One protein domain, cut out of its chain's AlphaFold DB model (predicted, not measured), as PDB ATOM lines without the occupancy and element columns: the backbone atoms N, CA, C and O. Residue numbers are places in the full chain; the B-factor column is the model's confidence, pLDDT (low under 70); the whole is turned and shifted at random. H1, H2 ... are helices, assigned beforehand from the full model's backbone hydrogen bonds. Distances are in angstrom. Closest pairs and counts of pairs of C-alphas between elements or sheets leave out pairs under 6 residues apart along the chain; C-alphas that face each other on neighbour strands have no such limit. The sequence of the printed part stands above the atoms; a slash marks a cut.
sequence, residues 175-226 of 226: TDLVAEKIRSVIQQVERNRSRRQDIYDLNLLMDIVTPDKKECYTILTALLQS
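What this domain is: This is residues 175 to 226 of the 226 residues of the protein "Nucleotidyl transferase AbiEii/AbiGii toxin family protein" of Enterobacter sp. SECR19-1250 (UniProt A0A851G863). Look for a flat, three-helix piece in which H1 lies between the other two: H2 folds back along one side of it as a helical hairpin, and H3 packs slantwise on its other side, on the stretch around Thr 175. H2 and H3 each touch H1 but stay apart from each other. The printed part has 52 residues, with three named helices in the order H1, H2, H3 and no named strand, and the class is all helix. It is compact, with a radius of gyration of the C-alphas of 11.2 A, and the C-alphas span 33 by 25 by 11 A.

How they stand to each other: Start at H2, residues 196 to 208, as long as H3 at 13 residues. It touches H1, residues 175 to 186; the closest C-alphas are those of Lys 181 and Asp 198, 5.3 A apart. These two run opposite ways at a shallow tilt of 34 degrees, only just short of steep, and form a helical hairpin. H3, residues 213 to 225, touches H1 too, the closest C-alphas being those of Thr 175 and Ile 219 at 5.0 A. H1 and H3 run the same way at a steep tilt of 54 degrees. In H1, H2 and H3 every O i to N i+4 pair is within hydrogen-bond range.

Where its parts are: Find C-alpha 175 at (207.652, 184.804, 114.610); from there H1 runs 16.5 A to C-alpha 186. H2 begins at C-alpha 196, (205.223, 181.250, 133.674), and covers 18.7 A. H3 covers 18.5 A and ends at C-alpha 225, (195.573, 180.905, 111.949).

The domain as a whole: The two C-alphas farthest apart are those of Asn 192 and Asp 212, at 32.7 A. The link from H1 to H2 is short, with 9 residues, and that from H2 to H3 is tight, with 4. The printed part has no cut and ends at Ser 226, the chain's last residue. Mean pLDDT of the printed part is 92.7; look at residue 226 for the one value under 70.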
ATOM      1  N   THR A 175     209.050 184.357 114.642       95.06
ATOM      2  CA  THR A 175     207.652 184.804 114.610       95.06
ATOM      3  C   THR A 175     206.686 183.709 115.053       95.06
ATOM      4  O   THR A 175     205.792 183.982 115.858       95.06
ATOM      5  N   ASP A 176     206.893 182.466 114.603       94.38
ATOM      6  CA  ASP A 176     206.058 181.330 115.014       94.38
ATOM      7  C   ASP A 176     206.272 180.970 116.483       94.38
ATOM      8  O   ASP A 176     205.309 180.702 117.208       94.38
ATOM      9  N   LEU A 177     207.515 181.040 116.964       94.94
ATOM     10  CA  LEU A 177     207.828 180.778 118.362       94.94
ATOM     11  C   LEU A 177     207.161 181.805 119.288       94.94
ATOM     12  O   LEU A 177     206.544 181.424 120.284       94.94
ATOM     13  N   VAL A 178     207.215 183.098 118.950       96.06
ATOM     14  CA  VAL A 178     206.521 184.152 119.708       96.06
ATOM     15  C   VAL A 178     205.004 183.942 119.671       96.06
ATOM     16  O   VAL A 178     204.359 183.978 120.723       96.06
ATOM     17  N   ALA A 179     204.425 183.675 118.496       95.31
ATOM     18  CA  ALA A 179     202.989 183.441 118.351       95.31
ATOM     19  C   ALA A 179     202.506 182.243 119.192       95.31
ATOM     20  O   ALA A 179     201.507 182.352 119.909       95.31
ATOM     21  N   GLU A 180     203.246 181.130 119.181       94.31
ATOM     22  CA  GLU A 180     202.967 179.930 119.979       94.31
ATOM     23  C   GLU A 180     202.944 180.234 121.489       94.31
ATOM     24  O   GLU A 180     202.046 179.784 122.217       94.31
ATOM     25  N   LYS A 181     203.907 181.029 121.973       95.69
ATOM     26  CA  LYS A 181     204.009 181.407 123.390       95.69
ATOM     27  C   LYS A 181     202.888 182.360 123.803       95.69
ATOM     28  O   LYS A 181     202.260 182.137 124.840       95.69
ATOM     29  N   ILE A 182     202.548 183.352 122.975       95.94
ATOM     30  CA  ILE A 182     201.403 184.240 123.236       95.94
ATOM     31  C   ILE A 182     200.097 183.435 123.260       95.94
ATOM     32  O   ILE A 182     199.328 183.559 124.216       95.94
ATOM     33  N   ARG A 183     199.856 182.563 122.270       92.62
ATOM     34  CA  ARG A 183     198.671 181.687 122.241       92.62
ATOM     35  C   ARG A 183     198.577 180.855 123.517       92.62
ATOM     36  O   ARG A 183     197.520 180.791 124.146       92.62
ATOM     37  N   SER A 184     199.692 180.253 123.924       93.00
ATOM     38  CA  SER A 184     199.783 179.451 125.141       93.00
ATOM     39  C   SER A 184     199.377 180.231 126.393       93.00
ATOM     40  O   SER A 184     198.635 179.686 127.216       93.00
ATOM     41  N   VAL A 185     199.814 181.490 126.515       95.44
ATOM     42  CA  VAL A 185     199.456 182.406 127.610       95.44
ATOM     43  C   VAL A 185     197.983 182.812 127.550       95.44
ATOM     44  O   VAL A 185     197.317 182.794 128.581       95.44
ATOM     45  N   ILE A 186     197.440 183.130 126.372       93.94
ATOM     46  CA  ILE A 186     196.020 183.491 126.214       93.94
ATOM     47  C   ILE A 186     195.116 182.328 126.650       93.94
ATOM     48  O   ILE A 186     194.188 182.513 127.435       93.94
ATOM     49  N   GLN A 187     195.431 181.109 126.208       90.94
ATOM     50  CA  GLN A 187     194.650 179.901 126.508       90.94
ATOM     51  C   GLN A 187     194.798 179.408 127.958       90.94
ATOM     52  O   GLN A 187     194.140 178.443 128.358       90.94
ATOM     53  N   GLN A 188     195.672 180.020 128.764       91.25
ATOM     54  CA  GLN A 188     196.027 179.504 130.088       91.25
ATOM     55  C   GLN A 188     194.833 179.432 131.052       91.25
ATOM     56  O   GLN A 188     194.740 178.489 131.838       91.25
ATOM     57  N   VAL A 189     193.924 180.414 130.973       88.56
ATOM     58  CA  VAL A 189     192.764 180.532 131.870       88.56
ATOM     59  C   VAL A 189     191.758 179.432 131.566       88.56
ATOM     60  O   VAL A 189     191.354 178.705 132.469       88.56
ATOM     61  N   GLU A 190     191.417 179.254 130.290       89.25
ATOM     62  CA  GLU A 190     190.495 178.211 129.834       89.25
ATOM     63  C   GLU A 190     191.024 176.807 130.155       89.25
ATOM     64  O   GLU A 190     190.280 175.934 130.598       89.25
ATOM     65  N   ARG A 191     192.336 176.592 129.998       87.75
ATOM     66  CA  ARG A 191     192.976 175.293 130.254       87.75
ATOM     67  C   ARG A 191     193.339 175.056 131.722       87.75
ATOM     68  O   ARG A 191     193.840 173.976 132.030       87.75
ATOM     69  N   ASN A 192     193.120 176.035 132.605       90.12
ATOM     70  CA  ASN A 192     193.527 176.014 134.012       90.12
ATOM     71  C   ASN A 192     195.004 175.603 134.203       90.12
ATOM     72  O   ASN A 192     195.329 174.653 134.921       90.12
ATOM     73  N   ARG A 193     195.914 176.286 133.498       89.81
ATOM     74  CA  ARG A 193     197.365 176.022 133.541       89.81
ATOM     75  C   ARG A 193     198.143 177.293 133.849       89.81
ATOM     76  O   ARG A 193     197.770 178.374 133.418       89.81
ATOM     77  N   SER A 194     199.274 177.154 134.537       91.06
ATOM     78  CA  SER A 194     200.255 178.237 134.660       91.06
ATOM     79  C   SER A 194     201.202 178.223 133.462       91.06
ATOM     80  O   SER A 194     201.715 177.166 133.095       91.06
ATOM     81  N   ARG A 195     201.464 179.398 132.881       93.88
ATOM     82  CA  ARG A 195     202.349 179.582 131.718       93.88
ATOM     83  C   ARG A 195     203.535 180.503 132.014       93.88
ATOM     84  O   ARG A 195     203.983 181.272 131.176       93.88
ATOM     85  N   ARG A 196     204.078 180.423 133.236       94.31
ATOM     86  CA  ARG A 196     205.223 181.250 133.674       94.31
ATOM     87  C   ARG A 196     206.465 181.110 132.782       94.31
ATOM     88  O   ARG A 196     207.192 182.079 132.611       94.31
ATOM     89  N   GLN A 197     206.701 179.916 132.231       94.62
ATOM     90  CA  GLN A 197     207.811 179.674 131.306       94.62
ATOM     91  C   GLN A 197     207.578 180.380 129.972       94.62
ATOM     92  O   GLN A 197     208.515 180.956 129.446       94.62
ATOM     93  N   ASP A 198     206.336 180.416 129.482       95.94
ATOM     94  CA  ASP A 198     206.005 181.132 128.250       95.94
ATOM     95  C   ASP A 198     206.199 182.652 128.419       95.94
ATOM     96  O   ASP A 198     206.720 183.305 127.522       95.94
ATOM     97  N   ILE A 199     205.877 183.215 129.593       96.25
ATOM     98  CA  ILE A 199     206.170 184.628 129.914       96.25
ATOM     99  C   ILE A 199     207.679 184.900 129.962       96.25
ATOM    100  O   ILE A 199     208.140 185.901 129.420       96.25
ATOM    101  N   TYR A 200     208.445 184.014 130.604       96.81
ATOM    102  CA  TYR A 200     209.904 184.117 130.641       96.81
ATOM    103  C   TYR A 200     210.507 184.060 129.231       96.81
ATOM    104  O   TYR A 200     211.324 184.908 128.882       96.81
ATOM    105  N   ASP A 201     210.072 183.091 128.423       96.50
ATOM    106  CA  ASP A 201     210.542 182.902 127.051       96.50
ATOM    107  C   ASP A 201     210.222 184.133 126.191       96.50
ATOM    108  O   ASP A 201     211.092 184.604 125.466       96.50
ATOM    109  N   LEU A 202     209.019 184.708 126.319       97.00
ATOM    110  CA  LEU A 202     208.653 185.948 125.631       97.00
ATOM    111  C   LEU A 202     209.549 187.119 126.033       97.00
ATOM    112  O   LEU A 202     210.020 187.836 125.156       97.00
ATOM    113  N   ASN A 203     209.812 187.312 127.329       96.94
ATOM    114  CA  ASN A 203     210.706 188.380 127.776       96.94
ATOM    115  C   ASN A 203     212.112 188.208 127.185       96.94
ATOM    116  O   ASN A 203     212.653 189.147 126.615       96.94
ATOM    117  N   LEU A 204     212.667 186.994 127.263       96.38
ATOM    118  CA  LEU A 204     213.983 186.683 126.704       96.38
ATOM    119  C   LEU A 204     214.041 186.948 125.192       96.38
ATOM    120  O   LEU A 204     214.998 187.543 124.709       96.38
ATOM    121  N   LEU A 205     213.019 186.526 124.444       95.69
ATOM    122  CA  LEU A 205     212.948 186.749 123.001       95.69
ATOM    123  C   LEU A 205     212.919 188.241 122.653       95.69
ATOM    124  O   LEU A 205     213.619 188.650 121.732       95.69
ATOM    125  N   MET A 206     212.162 189.046 123.405       94.69
ATOM    126  CA  MET A 206     212.073 190.497 123.191       94.69
ATOM    127  C   MET A 206     213.352 191.245 123.599       94.69
ATOM    128  O   MET A 206     213.644 192.297 123.032       94.69
ATOM    129  N   ASP A 207     214.134 190.706 124.540       94.12
ATOM    130  CA  ASP A 207     215.450 191.251 124.904       94.12
ATOM    131  C   ASP A 207     216.503 191.002 123.805       94.12
ATOM    132  O   ASP A 207     217.458 191.769 123.671       94.12
ATOM    133  N   ILE A 208     216.342 189.933 123.017       91.25
ATOM    134  CA  ILE A 208     217.278 189.542 121.952       91.25
ATOM    135  C   ILE A 208     216.888 190.165 120.608       91.25
ATOM    136  O   ILE A 208     217.755 190.618 119.859       91.25
ATOM    137  N   VAL A 209     215.594 190.163 120.284       92.00
ATOM    138  CA  VAL A 209     215.062 190.586 118.987       92.00
ATOM    139  C   VAL A 209     213.984 191.636 119.203       92.00
ATOM    140  O   VAL A 209     213.001 191.409 119.903       92.00
ATOM    141  N   THR A 210     214.136 192.786 118.548       93.56
ATOM    142  CA  THR A 210     213.071 193.788 118.453       93.56
ATOM    143  C   THR A 210     212.337 193.598 117.126       93.56
ATOM    144  O   THR A 210     212.911 193.958 116.097       93.56
ATOM    145  N   PRO A 211     211.106 193.051 117.123       93.56
ATOM    146  CA  PRO A 211     210.392 192.794 115.884       93.56
ATOM    147  C   PRO A 211     210.045 194.091 115.153       93.56
ATOM    148  O   PRO A 211     209.579 195.062 115.761       93.56
ATOM    149  N   ASP A 212     210.219 194.094 113.838       95.19
ATOM    150  CA  ASP A 212     209.723 195.162 112.983       95.19
ATOM    151  C   ASP A 212     208.199 195.048 112.745       95.19
ATOM    152  O   ASP A 212     207.514 194.129 113.201       95.19
ATOM    153  N   LYS A 213     207.621 196.010 112.014       95.94
ATOM    154  CA  LYS A 213     206.173 196.014 111.735       95.94
ATOM    155  C   LYS A 213     205.707 194.794 110.937       95.94
ATOM    156  O   LYS A 213     204.564 194.373 111.111       95.94
ATOM    157  N   LYS A 214     206.544 194.281 110.032       94.44
ATOM    158  CA  LYS A 214     206.232 193.107 109.217       94.44
ATOM    159  C   LYS A 214     206.239 191.868 110.107       94.44
ATOM    160  O   LYS A 214     205.269 191.121 110.077       94.44
ATOM    161  N   GLU A 215     207.249 191.706 110.953       94.62
ATOM    162  CA  GLU A 215     207.340 190.605 111.915       94.62
ATOM    163  C   GLU A 215     206.182 190.635 112.918       94.62
ATOM    164  O   GLU A 215     205.559 189.605 113.161       94.62
ATOM    165  N   CYS A 216     205.798 191.811 113.434       95.12
ATOM    166  CA  CYS A 216     204.597 191.945 114.266       95.12
ATOM    167  C   CYS A 216     203.324 191.475 113.540       95.12
ATOM    168  O   CYS A 216     202.461 190.840 114.149       95.12
ATOM    169  N   TYR A 217     203.192 191.781 112.245       94.31
ATOM    170  CA  TYR A 217     202.060 191.331 111.437       94.31
ATOM    171  C   TYR A 217     202.090 189.817 111.193       94.31
ATOM    172  O   TYR A 217     201.046 189.165 111.287       94.31
ATOM    173  N   THR A 218     203.269 189.242 110.940       94.00
ATOM    174  CA  THR A 218     203.453 187.789 110.816       94.00
ATOM    175  C   THR A 218     203.090 187.085 112.123       94.00
ATOM    176  O   THR A 218     202.287 186.159 112.093       94.00
ATOM    177  N   ILE A 219     203.565 187.576 113.275       94.94
ATOM    178  CA  ILE A 219     203.213 187.041 114.605       94.94
ATOM    179  C   ILE A 219     201.695 187.049 114.812       94.94
ATOM    180  O   ILE A 219     201.124 186.050 115.244       94.94
ATOM    181  N   LEU A 220     201.023 188.161 114.498       93.75
ATOM    182  CA  LEU A 220     199.569 188.262 114.636       93.75
ATOM    183  C   LEU A 220     198.840 187.291 113.699       93.75
ATOM    184  O   LEU A 220     197.865 186.660 114.102       93.75
ATOM    185  N   THR A 221     199.307 187.166 112.459       92.25
ATOM    186  CA  THR A 221     198.716 186.259 111.468       92.25
ATOM    187  C   THR A 221     198.853 184.811 111.924       92.25
ATOM    188  O   THR A 221     197.852 184.096 111.985       92.25
ATOM    189  N   ALA A 222     200.059 184.418 112.344       90.38
ATOM    190  CA  ALA A 222     200.332 183.103 112.900       90.38
ATOM    191  C   ALA A 222     199.445 182.823 114.118       90.38
ATOM    192  O   ALA A 222     198.843 181.754 114.205       90.38
ATOM    193  N   LEU A 223     199.276 183.802 115.016       89.38
ATOM    194  CA  LEU A 223     198.428 183.679 116.202       89.38
ATOM    195  C   LEU A 223     196.965 183.340 115.867       89.38
ATOM    196  O   LEU A 223     196.357 182.532 116.567       89.38
ATOM    197  N   LEU A 224     196.415 183.946 114.813       86.25
ATOM    198  CA  LEU A 224     195.010 183.798 114.418       86.25
ATOM    199  C   LEU A 224     194.723 182.540 113.589       86.25
ATOM    200  O   LEU A 224     193.566 182.131 113.506       86.25
ATOM    201  N   GLN A 225     195.739 181.974 112.940       77.19
ATOM    202  CA  GLN A 225     195.573 180.905 111.949       77.19
ATOM    203  C   GLN A 225     196.141 179.543 112.385       77.19
ATOM    204  O   GLN A 225     195.889 178.554 111.699       77.19
ATOM    205  N   SER A 226     196.873 179.476 113.505       64.94
ATOM    206  CA  SER A 226     197.300 178.214 114.147       64.94
ATOM    207  C   SER A 226     196.646 177.957 115.498       64.94
ATOM    208  O   SER A 226     196.156 178.918 116.142       64.94
TER     209      SER A 226